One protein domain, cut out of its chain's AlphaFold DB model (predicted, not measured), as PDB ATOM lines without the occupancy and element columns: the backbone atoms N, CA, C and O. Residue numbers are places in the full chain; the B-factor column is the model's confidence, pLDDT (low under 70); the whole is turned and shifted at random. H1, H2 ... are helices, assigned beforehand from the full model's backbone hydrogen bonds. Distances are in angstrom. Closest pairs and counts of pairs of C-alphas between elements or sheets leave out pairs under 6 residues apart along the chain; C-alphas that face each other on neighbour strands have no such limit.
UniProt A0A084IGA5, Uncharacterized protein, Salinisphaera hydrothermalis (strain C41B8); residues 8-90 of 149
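What this domain is: This is residues 8 to 90 of the 149 residues of an uncharacterized protein of Salinisphaera hydrothermalis (strain C41B8) (UniProt A0A084IGA5). Picture a long straight helix, H4, as a handle that sticks out with residues 60 to 90 from a small compact head of three short helices, H1, H2 and H3. In the head, H1 and H2 make a helical hairpin, H3 crosses both, and the start of H4 packs on H1. The printed part has 83 residues with four named helices, in the order H1, H2, H3, H4, and no named strand; its class is all helix. The whole is extended, with a radius of gyration of the C-alphas of 21.0 A, and spans 69 by 23 by 16 A.

Where its parts are: Find C-alpha 52 at (119.490, 140.514, 106.555); from there H4, residues 52 to 89, runs 55.4 A to C-alpha 89 at (101.076, 103.354, 143.305). Go back to C-alpha 10 at (113.538, 140.601, 107.687), where H1, residues 10 to 21, begins its 16.5 A. H2 is residues 26 to 33, 10.5 A, and H3 is residues 37 to 47, 14.9 A.

How they stand to each other: Look first at H4, which touches H1 with residues 52 to 56 alone, at a steep tilt of 59 degrees, opposite ways; the closest C-alphas are those of Ala 14 and Val 52, 5.5 A apart. H1 is the hub and touches three helices. H3 is about perpendicular to H1, at 80 degrees, and touches it, with the C-alphas of Val 17 and Lys 44 closest at 5.4 A. In the hairpin H1 touches H2 at a shallow tilt of 28 degrees, opposite ways, with the C-alphas of Thr 20 and Ala 26 closest at 6.1 A. H2 and H4 are apart. In H1, H2, H3 and H4 every O i to N i+4 pair is within hydrogen-bond range.

The domain as a whole: The C-alphas farthest apart, those of Thr 24 and Leu 90, are 69.1 A from each other. The printed part has no cut, its three links are tight, and no printed residue is under 70 in pLDDT.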
ATOM      1  N   ASN A   8     106.809 141.581 110.209       77.62
ATOM      2  CA  ASN A   8     107.633 142.454 109.387       77.62
ATOM      3  C   ASN A   8     108.665 141.600 108.656       77.62
ATOM      4  O   ASN A   8     109.259 140.689 109.256       77.62
ATOM      5  N   THR A   9     108.905 141.907 107.382       85.75
ATOM      6  CA  THR A   9     109.905 141.167 106.612       85.75
ATOM      7  C   THR A   9     111.298 141.458 107.166       85.75
ATOM      8  O   THR A   9     111.601 142.568 107.610       85.75
ATOM      9  N   ASP A  10     112.174 140.456 107.152       90.31
ATOM     10  CA  ASP A  10     113.538 140.601 107.687       90.31
ATOM     11  C   ASP A  10     114.318 141.694 106.938       90.31
ATOM     12  O   ASP A  10     115.140 142.408 107.511       90.31
ATOM     13  N   GLU A  11     113.988 141.871 105.659       89.12
ATOM     14  CA  GLU A  11     114.489 142.923 104.780       89.12
ATOM     15  C   GLU A  11     114.058 144.317 105.249       89.12
ATOM     16  O   GLU A  11     114.899 145.213 105.317       89.12
ATOM     17  N   GLN A  12     112.788 144.508 105.627       91.12
ATOM     18  CA  GLN A  12     112.287 145.782 106.157       91.12
ATOM     19  C   GLN A  12     112.971 146.154 107.475       91.12
ATOM     20  O   GLN A  12     113.363 147.308 107.662       91.12
ATOM     21  N   ILE A  13     113.149 145.174 108.365       92.25
ATOM     22  CA  ILE A  13     113.817 145.357 109.657       92.25
ATOM     23  C   ILE A  13     115.270 145.789 109.441       92.25
ATOM     24  O   ILE A  13     115.689 146.840 109.929       92.25
ATOM     25  N   ALA A  14     116.027 145.002 108.676       92.12
ATOM     26  CA  ALA A  14     117.435 145.269 108.410       92.12
ATOM     27  C   ALA A  14     117.633 146.589 107.650       92.12
ATOM     28  O   ALA A  14     118.554 147.346 107.954       92.12
ATOM     29  N   PHE A  15     116.749 146.905 106.698       91.81
ATOM     30  CA  PHE A  15     116.778 148.173 105.977       91.81
ATOM     31  C   PHE A  15     116.578 149.362 106.920       91.81
ATOM     32  O   PHE A  15     117.390 150.287 106.911       91.81
ATOM     33  N   ALA A  16     115.541 149.335 107.761       92.75
ATOM     34  CA  ALA A  16     115.244 150.430 108.678       92.75
ATOM     35  C   ALA A  16     116.380 150.655 109.689       92.75
ATOM     36  O   ALA A  16     116.794 151.794 109.912       92.75
ATOM     37  N   VAL A  17     116.933 149.573 110.246       93.06
ATOM     38  CA  VAL A  17     118.087 149.630 111.157       93.06
ATOM     39  C   VAL A  17     119.296 150.242 110.448       93.06
ATOM     40  O   VAL A  17     119.831 151.244 110.928       93.06
ATOM     41  N   LYS A  18     119.648 149.742 109.257       92.69
ATOM     42  CA  LYS A  18     120.791 150.232 108.477       92.69
ATOM     43  C   LYS A  18     120.675 151.716 108.121       92.69
ATOM     44  O   LYS A  18     121.652 152.440 108.268       92.69
ATOM     45  N   GLN A  19     119.494 152.194 107.716       91.75
ATOM     46  CA  GLN A  19     119.272 153.618 107.411       91.75
ATOM     47  C   GLN A  19     119.571 154.516 108.624       91.75
ATOM     48  O   GLN A  19     120.218 155.558 108.497       91.75
ATOM     49  N   THR A  20     119.158 154.096 109.826       91.25
ATOM     50  CA  THR A  20     119.468 154.848 111.054       91.25
ATOM     51  C   THR A  20     120.932 154.756 111.480       91.25
ATOM     52  O   THR A  20     121.432 155.673 112.128       91.25
ATOM     53  N   GLU A  21     121.629 153.671 111.140       89.38
ATOM     54  CA  GLU A  21     123.070 153.513 111.381       89.38
ATOM     55  C   GLU A  21     123.900 154.376 110.422       89.38
ATOM     56  O   GLU A  21     124.918 154.929 110.825       89.38
ATOM     57  N   THR A  22     123.426 154.580 109.187       91.38
ATOM     58  CA  THR A  22     124.045 155.483 108.202       91.38
ATOM     59  C   THR A  22     123.743 156.969 108.436       91.38
ATOM     60  O   THR A  22     124.165 157.810 107.646       91.38
ATOM     61  N   GLY A  23     123.025 157.313 109.513       89.62
ATOM     62  CA  GLY A  23     122.790 158.699 109.934       89.62
ATOM     63  C   GLY A  23     121.467 159.322 109.478       89.62
ATOM     64  O   GLY A  23     121.244 160.506 109.730       89.62
ATOM     65  N   THR A  24     120.556 158.569 108.850       92.38
ATOM     66  CA  THR A  24     119.209 159.075 108.535       92.38
ATOM     67  C   THR A  24     118.402 159.284 109.817       92.38
ATOM     68  O   THR A  24     118.401 158.433 110.713       92.38
ATOM     69  N   ARG A  25     117.678 160.409 109.914       93.50
ATOM     70  CA  ARG A  25     116.840 160.722 111.082       93.50
ATOM     71  C   ARG A  25     115.770 159.645 111.276       93.50
ATOM     72  O   ARG A  25     115.047 159.301 110.342       93.50
ATOM     73  N   ALA A  26     115.614 159.170 112.512       92.25
ATOM     74  CA  ALA A  26     114.638 158.136 112.863       92.25
ATOM     75  C   ALA A  26     113.198 158.510 112.455       92.25
ATOM     76  O   ALA A  26     112.456 157.653 111.986       92.25
ATOM     77  N   GLU A  27     112.825 159.791 112.565       93.94
ATOM     78  CA  GLU A  27     111.529 160.340 112.127       93.94
ATOM     79  C   GLU A  27     111.242 160.083 110.643       93.94
ATOM     80  O   GLU A  27     110.135 159.685 110.279       93.94
ATOM     81  N   GLU A  28     112.244 160.273 109.784       93.88
ATOM     82  CA  GLU A  28     112.106 160.086 108.340       93.88
ATOM     83  C   GLU A  28     111.975 158.610 107.981       93.88
ATOM     84  O   GLU A  28     111.139 158.251 107.152       93.88
ATOM     85  N   VAL A  29     112.769 157.750 108.627       93.81
ATOM     86  CA  VAL A  29     112.689 156.293 108.450       93.81
ATOM     87  C   VAL A  29     111.309 155.791 108.875       93.81
ATOM     88  O   VAL A  29     110.663 155.069 108.120       93.81
ATOM     89  N   CYS A  30     110.812 156.239 110.031       92.88
ATOM     90  CA  CYS A  30     109.486 155.887 110.536       92.88
ATOM     91  C   CYS A  30     108.367 156.317 109.582       92.88
ATOM     92  O   CYS A  30     107.505 155.509 109.243       92.88
ATOM     93  N   ARG A  31     108.414 157.563 109.086       93.00
ATOM     94  CA  ARG A  31     107.416 158.091 108.144       93.00
ATOM     95  C   ARG A  31     107.416 157.342 106.810       93.00
ATOM     96  O   ARG A  31     106.345 157.093 106.269       93.00
ATOM     97  N   LYS A  32     108.593 156.985 106.282       90.88
ATOM     98  CA  LYS A  32     108.726 156.236 105.018       90.88
ATOM     99  C   LYS A  32     108.266 154.784 105.149       90.88
ATOM    100  O   LYS A  32     107.656 154.263 104.226       90.88
ATOM    101  N   MET A  33     108.568 154.147 106.278       89.50
ATOM    102  CA  MET A  33     108.276 152.730 106.523       89.50
ATOM    103  C   MET A  33     106.897 152.496 107.157       89.50
ATOM    104  O   MET A  33     106.490 151.349 107.296       89.50
ATOM    105  N   GLY A  34     106.188 153.551 107.574       90.50
ATOM    106  CA  GLY A  34     104.891 153.434 108.247       90.50
ATOM    107  C   GLY A  34     104.970 152.811 109.647       90.50
ATOM    108  O   GLY A  34     103.995 152.231 110.111       90.50
ATOM    109  N   ILE A  35     106.121 152.911 110.320       92.06
ATOM    110  CA  ILE A  35     106.352 152.326 111.652       92.06
ATOM    111  C   ILE A  35     106.466 153.409 112.725       92.06
ATOM    112  O   ILE A  35     106.816 154.554 112.446       92.06
ATOM    113  N   SER A  36     106.216 153.038 113.979       92.44
ATOM    114  CA  SER A  36     106.468 153.928 115.115       92.44
ATOM    115  C   SER A  36     107.968 154.027 115.427       92.44
ATOM    116  O   SER A  36     108.726 153.077 115.202       92.44
ATOM    117  N   GLN A  37     108.399 155.136 116.037       92.44
ATOM    118  CA  GLN A  37     109.773 155.248 116.543       92.44
ATOM    119  C   GLN A  37     110.097 154.162 117.573       92.44
ATOM    120  O   GLN A  37     111.205 153.634 117.568       92.44
ATOM    121  N   ALA A  38     109.135 153.780 118.418       93.75
ATOM    122  CA  ALA A  38     109.322 152.715 119.400       93.75
ATOM    123  C   ALA A  38     109.681 151.377 118.726       93.75
ATOM    124  O   ALA A  38     110.616 150.701 119.157       93.75
ATOM    125  N   THR A  39     109.002 151.034 117.627       92.81
ATOM    126  CA  THR A  39     109.308 149.844 116.816       92.81
ATOM    127  C   THR A  39     110.736 149.898 116.274       92.81
ATOM    128  O   THR A  39     111.491 148.938 116.427       92.81
ATOM    129  N   LEU A  40     111.138 151.042 115.714       92.88
ATOM    130  CA  LEU A  40     112.479 151.242 115.162       92.88
ATOM    131  C   LEU A  40     113.577 151.143 116.232       92.88
ATOM    132  O   LEU A  40     114.597 150.492 116.010       92.88
ATOM    133  N   TYR A  41     113.366 151.733 117.411       94.00
ATOM    134  CA  TYR A  41     114.301 151.611 118.533       94.00
ATOM    135  C   TYR A  41     114.413 150.166 119.034       94.00
ATOM    136  O   TYR A  41     115.523 149.701 119.301       94.00
ATOM    137  N   ASN A  42     113.298 149.435 119.109       94.00
ATOM    138  CA  ASN A  42     113.304 148.018 119.474       94.00
ATOM    139  C   ASN A  42     114.088 147.177 118.460       94.00
ATOM    140  O   ASN A  42     114.904 146.344 118.858       94.00
ATOM    141  N   TRP A  43     113.904 147.425 117.162       94.69
ATOM    142  CA  TRP A  43     114.676 146.750 116.121       94.69
ATOM    143  C   TRP A  43     116.151 147.101 116.180       94.69
ATOM    144  O   TRP A  43     116.973 146.198 116.125       94.69
ATOM    145  N   LYS A  44     116.511 148.372 116.373       93.56
ATOM    146  CA  LYS A  44     117.916 148.772 116.507       93.56
ATOM    147  C   LYS A  44     118.583 148.100 117.707       93.56
ATOM    148  O   LYS A  44     119.715 147.642 117.604       93.56
ATOM    149  N   LYS A  45     117.874 147.991 118.835       93.56
ATOM    150  CA  LYS A  45     118.364 147.293 120.031       93.56
ATOM    151  C   LYS A  45     118.565 145.792 119.794       93.56
ATOM    152  O   LYS A  45     119.495 145.220 120.349       93.56
ATOM    153  N   LYS A  46     117.676 145.157 119.023       92.50
ATOM    154  CA  LYS A  46     117.652 143.698 118.830       92.50
ATOM    155  C   LYS A  46     118.485 143.215 117.635       92.50
ATOM    156  O   LYS A  46     119.055 142.134 117.694       92.50
ATOM    157  N   TYR A  47     118.546 144.009 116.573       94.38
ATOM    158  CA  TYR A  47     119.074 143.638 115.258       94.38
ATOM    159  C   TYR A  47     120.183 144.577 114.754       94.38
ATOM    160  O   TYR A  47     120.639 144.420 113.624       94.38
ATOM    161  N   GLY A  48     120.608 145.560 115.556       93.56
ATOM    162  CA  GLY A  48     121.701 146.475 115.214       93.56
ATOM    163  C   GLY A  48     122.980 145.737 114.819       93.56
ATOM    164  O   GLY A  48     123.359 144.760 115.466       93.56
ATOM    165  N   GLY A  49     123.633 146.196 113.752       89.75
ATOM    166  CA  GLY A  49     124.851 145.586 113.214       89.75
ATOM    167  C   GLY A  49     124.679 144.219 112.535       89.75
ATOM    168  O   GLY A  49     125.681 143.654 112.103       89.75
ATOM    169  N   LEU A  50     123.456 143.686 112.418       93.50
ATOM    170  CA  LEU A  50     123.194 142.418 111.732       93.50
ATOM    171  C   LEU A  50     122.874 142.628 110.248       93.50
ATOM    172  O   LEU A  50     122.151 143.546 109.856       93.50
ATOM    173  N   SER A  51     123.354 141.714 109.413       92.12
ATOM    174  CA  SER A  51     122.903 141.572 108.028       92.12
ATOM    175  C   SER A  51     121.498 140.955 107.947       92.12
ATOM    176  O   SER A  51     121.010 140.328 108.886       92.12
ATOM    177  N   VAL A  52     120.837 141.080 106.790       92.00
ATOM    178  CA  VAL A  52     119.490 140.514 106.555       92.00
ATOM    179  C   VAL A  52     119.448 139.005 106.842       92.00
ATOM    180  O   VAL A  52     118.507 138.509 107.459       92.00
ATOM    181  N   SER A  53     120.479 138.265 106.421       92.56
ATOM    182  CA  SER A  53     120.575 136.819 106.653       92.56
ATOM    183  C   SER A  53     120.732 136.480 108.138       92.56
ATOM    184  O   SER A  53     120.169 135.486 108.598       92.56
ATOM    185  N   GLU A  54     121.441 137.310 108.903       93.81
ATOM    186  CA  GLU A  54     121.583 137.160 110.353       93.81
ATOM    187  C   GLU A  54     120.288 137.500 111.096       93.81
ATOM    188  O   GLU A  54     119.917 136.757 112.002       93.81
ATOM    189  N   VAL A  55     119.553 138.539 110.678       93.81
ATOM    190  CA  VAL A  55     118.214 138.857 111.216       93.81
ATOM    191  C   VAL A  55     117.259 137.683 111.009       93.81
ATOM    192  O   VAL A  55     116.614 137.233 111.961       93.81
ATOM    193  N   ARG A  56     117.221 137.135 109.788       92.62
ATOM    194  CA  ARG A  56     116.401 135.966 109.451       92.62
ATOM    195  C   ARG A  56     116.756 134.755 110.306       92.62
ATOM    196  O   ARG A  56     115.878 134.128 110.896       92.62
ATOM    197  N   ARG A  57     118.050 134.437 110.406       95.00
ATOM    198  CA  ARG A  57     118.538 133.317 111.222       95.00
ATOM    199  C   ARG A  57     118.208 133.511 112.702       95.00
ATOM    200  O   ARG A  57     117.828 132.548 113.361       95.00
ATOM    201  N   LEU A  58     118.335 134.731 113.223       94.69
ATOM    202  CA  LEU A  58     118.023 135.033 114.617       94.69
ATOM    203  C   LEU A  58     116.539 134.808 114.913       94.69
ATOM    204  O   LEU A  58     116.227 134.104 115.868       94.69
ATOM    205  N   LYS A  59     115.632 135.321 114.070       91.75
ATOM    206  CA  LYS A  59     114.184 135.098 114.230       91.75
ATOM    207  C   LYS A  59     113.821 133.611 114.167       91.75
ATOM    208  O   LYS A  59     113.072 133.140 115.016       91.75
ATOM    209  N   GLN A  60     114.405 132.857 113.232       93.94
ATOM    210  CA  GLN A  60     114.203 131.403 113.146       93.94
ATOM    211  C   GLN A  60     114.660 130.675 114.417       93.94
ATOM    212  O   GLN A  60     113.939 129.826 114.936       93.94
ATOM    213  N   LEU A  61     115.837 131.025 114.948       96.69
ATOM    214  CA  LEU A  61     116.347 130.437 116.187       96.69
ATOM    215  C   LEU A  61     115.494 130.816 117.401       96.69
ATOM    216  O   LEU A  61     115.307 129.988 118.289       96.69
ATOM    217  N   GLU A  62     114.981 132.044 117.469       94.50
ATOM    218  CA  GLU A  62     114.075 132.477 118.536       94.50
ATOM    219  C   GLU A  62     112.748 131.718 118.494       94.50
ATOM    220  O   GLU A  62     112.277 131.253 119.535       94.50
ATOM    221  N   GLU A  63     112.183 131.535 117.303       94.75
ATOM    222  CA  GLU A  63     110.959 130.766 117.104       94.75
ATOM    223  C   GLU A  63     111.157 129.294 117.489       94.75
ATOM    224  O   GLU A  63     110.386 128.743 118.281       94.75
ATOM    225  N   GLU A  64     112.218 128.658 116.987       96.75
ATOM    226  CA  GLU A  64     112.556 127.277 117.328       96.75
ATOM    227  C   GLU A  64     112.797 127.123 118.833       96.75
ATOM    228  O   GLU A  64     112.238 126.225 119.460       96.75
ATOM    229  N   ASN A  65     113.546 128.037 119.453       98.00
ATOM    230  CA  ASN A  65     113.775 128.043 120.897       98.00
ATOM    231  C   ASN A  65     112.456 128.198 121.673       98.00
ATOM    232  O   ASN A  65     112.244 127.509 122.670       98.00
ATOM    233  N   GLY A  66     111.539 129.042 121.194       97.69
ATOM    234  CA  GLY A  66     110.193 129.176 121.747       97.69
ATOM    235  C   GLY A  66     109.400 127.868 121.687       97.69
ATOM    236  O   GLY A  66     108.848 127.434 122.702       97.69
ATOM    237  N   ARG A  67     109.385 127.197 120.530       97.75
ATOM    238  CA  ARG A  67     108.732 125.887 120.357       97.75
ATOM    239  C   ARG A  67     109.369 124.817 121.249       97.75
ATOM    240  O   ARG A  67     108.653 124.078 121.921       97.75
ATOM    241  N   LEU A  68     110.700 124.769 121.316       98.38
ATOM    242  CA  LEU A  68     111.440 123.823 122.153       98.38
ATOM    243  C   LEU A  68     111.174 124.049 123.645       98.38
ATOM    244  O   LEU A  68     110.976 123.084 124.376       98.38
ATOM    245  N   LYS A  69     111.112 125.304 124.105       98.00
ATOM    246  CA  LYS A  69     110.752 125.632 125.493       98.00
ATOM    247  C   LYS A  69     109.354 125.140 125.853       98.00
ATOM    248  O   LYS A  69     109.199 124.561 126.924       98.00
ATOM    249  N   LYS A  70     108.368 125.331 124.965       98.25
ATOM    250  CA  LYS A  70     107.004 124.808 125.157       98.25
ATOM    251  C   LYS A  70     107.015 123.284 125.279       98.25
ATOM    252  O   LYS A  70     106.574 122.758 126.291       98.25
ATOM    253  N   LEU A  71     107.648 122.592 124.328       98.44
ATOM    254  CA  LEU A  71     107.755 121.131 124.351       98.44
ATOM    255  C   LEU A  71     108.434 120.610 125.630       98.44
ATOM    256  O   LEU A  71     107.991 119.631 126.222       98.44
ATOM    257  N   VAL A  72     109.514 121.258 126.074       98.31
ATOM    258  CA  VAL A  72     110.212 120.884 127.313       98.31
ATOM    259  C   VAL A  72     109.334 121.121 128.541       98.31
ATOM    260  O   VAL A  72     109.380 120.303 129.460       98.31
ATOM    261  N   ALA A  73     108.551 122.201 128.576       98.19
ATOM    262  CA  ALA A  73     107.616 122.466 129.665       98.19
ATOM    263  C   ALA A  73     106.545 121.369 129.745       98.19
ATOM    264  O   ALA A  73     106.400 120.754 130.801       98.19
ATOM    265  N   ASP A  74     105.898 121.045 128.624       98.06
ATOM    266  CA  ASP A  74     104.855 120.015 128.554       98.06
ATOM    267  C   ASP A  74     105.395 118.639 128.980       98.06
ATOM    268  O   ASP A  74     104.866 118.004 129.892       98.06
ATOM    269  N   LEU A  75     106.539 118.218 128.425       98.06
ATOM    270  CA  LEU A  75     107.181 116.950 128.797       98.06
ATOM    271  C   LEU A  75     107.648 116.918 130.261       98.06
ATOM    272  O   LEU A  75     107.733 115.845 130.867       98.06
ATOM    273  N   SER A  76     107.993 118.073 130.836       97.38
ATOM    274  CA  SER A  76     108.364 118.165 132.251       97.38
ATOM    275  C   SER A  76     107.146 117.994 133.152       97.38
ATOM    276  O   SER A  76     107.241 117.255 134.133       97.38
ATOM    277  N   LEU A  77     106.005 118.588 132.791       98.12
ATOM    278  CA  LEU A  77     104.736 118.401 133.499       98.12
ATOM    279  C   LEU A  77     104.274 116.941 133.436       98.12
ATOM    280  O   LEU A  77     104.000 116.342 134.476       98.12
ATOM    281  N   ASP A  78     104.299 116.325 132.252       97.88
ATOM    282  CA  ASP A  78     103.968 114.905 132.087       97.88
ATOM    283  C   ASP A  78     104.862 114.016 132.958       97.88
ATOM    284  O   ASP A  78     104.396 113.106 133.653       97.88
ATOM    285  N   LYS A  79     106.171 114.293 132.976       95.88
ATOM    286  CA  LYS A  79     107.122 113.577 133.829       95.88
ATOM    287  C   LYS A  79     106.770 113.730 135.309       95.88
ATOM    288  O   LYS A  79     106.838 112.735 136.032       95.88
ATOM    289  N   GLU A  80     106.433 114.929 135.774       95.50
ATOM    290  CA  GLU A  80     106.045 115.170 137.168       95.50
ATOM    291  C   GLU A  80     104.769 114.410 137.541       95.50
ATOM    292  O   GLU A  80     104.744 113.717 138.563       95.50
ATOM    293  N   MET A  81     103.751 114.447 136.677       97.12
ATOM    294  CA  MET A  81     102.506 113.696 136.852       97.12
ATOM    295  C   MET A  81     102.766 112.187 136.941       97.12
ATOM    296  O   MET A  81     102.308 111.525 137.878       97.12
ATOM    297  N   LEU A  82     103.564 111.633 136.023       95.94
ATOM    298  CA  LEU A  82     103.941 110.215 136.036       95.94
ATOM    299  C   LEU A  82     104.737 109.845 137.292       95.94
ATOM    300  O   LEU A  82     104.513 108.791 137.894       95.94
ATOM    301  N   GLN A  83     105.661 110.706 137.718       93.12
ATOM    302  CA  GLN A  83     106.429 110.501 138.941       93.12
ATOM    303  C   GLN A  83     105.531 110.497 140.181       93.12
ATOM    304  O   GLN A  83     105.718 109.658 141.067       93.12
ATOM    305  N   GLU A  84     104.523 111.361 140.240       94.44
ATOM    306  CA  GLU A  84     103.568 111.380 141.343       94.44
ATOM    307  C   GLU A  84     102.714 110.105 141.401       94.44
ATOM    308  O   GLU A  84     102.556 109.504 142.469       94.44
ATOM    309  N   VAL A  85     102.250 109.612 140.248       95.00
ATOM    310  CA  VAL A  85     101.558 108.317 140.156       95.00
ATOM    311  C   VAL A  85     102.461 107.181 140.645       95.00
ATOM    312  O   VAL A  85     102.045 106.375 141.479       95.00
ATOM    313  N   LEU A  86     103.726 107.137 140.211       92.06
ATOM    314  CA  LEU A  86     104.699 106.131 140.663       92.06
ATOM    315  C   LEU A  86     104.964 106.200 142.173       92.06
ATOM    316  O   LEU A  86     105.208 105.167 142.811       92.06
ATOM    317  N   ARG A  87     104.946 107.408 142.750       88.00
ATOM    318  CA  ARG A  87     105.132 107.621 144.187       88.00
ATOM    319  C   ARG A  87     103.996 106.988 144.987       88.00
ATOM    320  O   ARG A  87     104.290 106.319 145.977       88.00
ATOM    321  N   LYS A  88     102.751 107.159 144.531       91.62
ATOM    322  CA  LYS A  88     101.533 106.658 145.189       91.62
ATOM    323  C   LYS A  88     101.275 105.171 144.939       91.62
ATOM    324  O   LYS A  88     100.918 104.453 145.865       91.62
ATOM    325  N   ALA A  89     101.479 104.700 143.710       92.88
ATOM    326  CA  ALA A  89     101.076 103.354 143.305       92.88
ATOM    327  C   ALA A  89     102.084 102.256 143.684       92.88
ATOM    328  O   ALA A  89     101.695 101.106 143.890       92.88
ATOM    329  N   LEU A  90     103.388 102.565 143.757       92.00
ATOM    330  CA  LEU A  90     104.432 101.542 143.879       92.00
ATOM    331  C   LEU A  90     105.265 101.671 145.154       92.00
ATOM    332  O   LEU A  90     105.893 102.696 145.424       92.00
TER     333      LEU A  90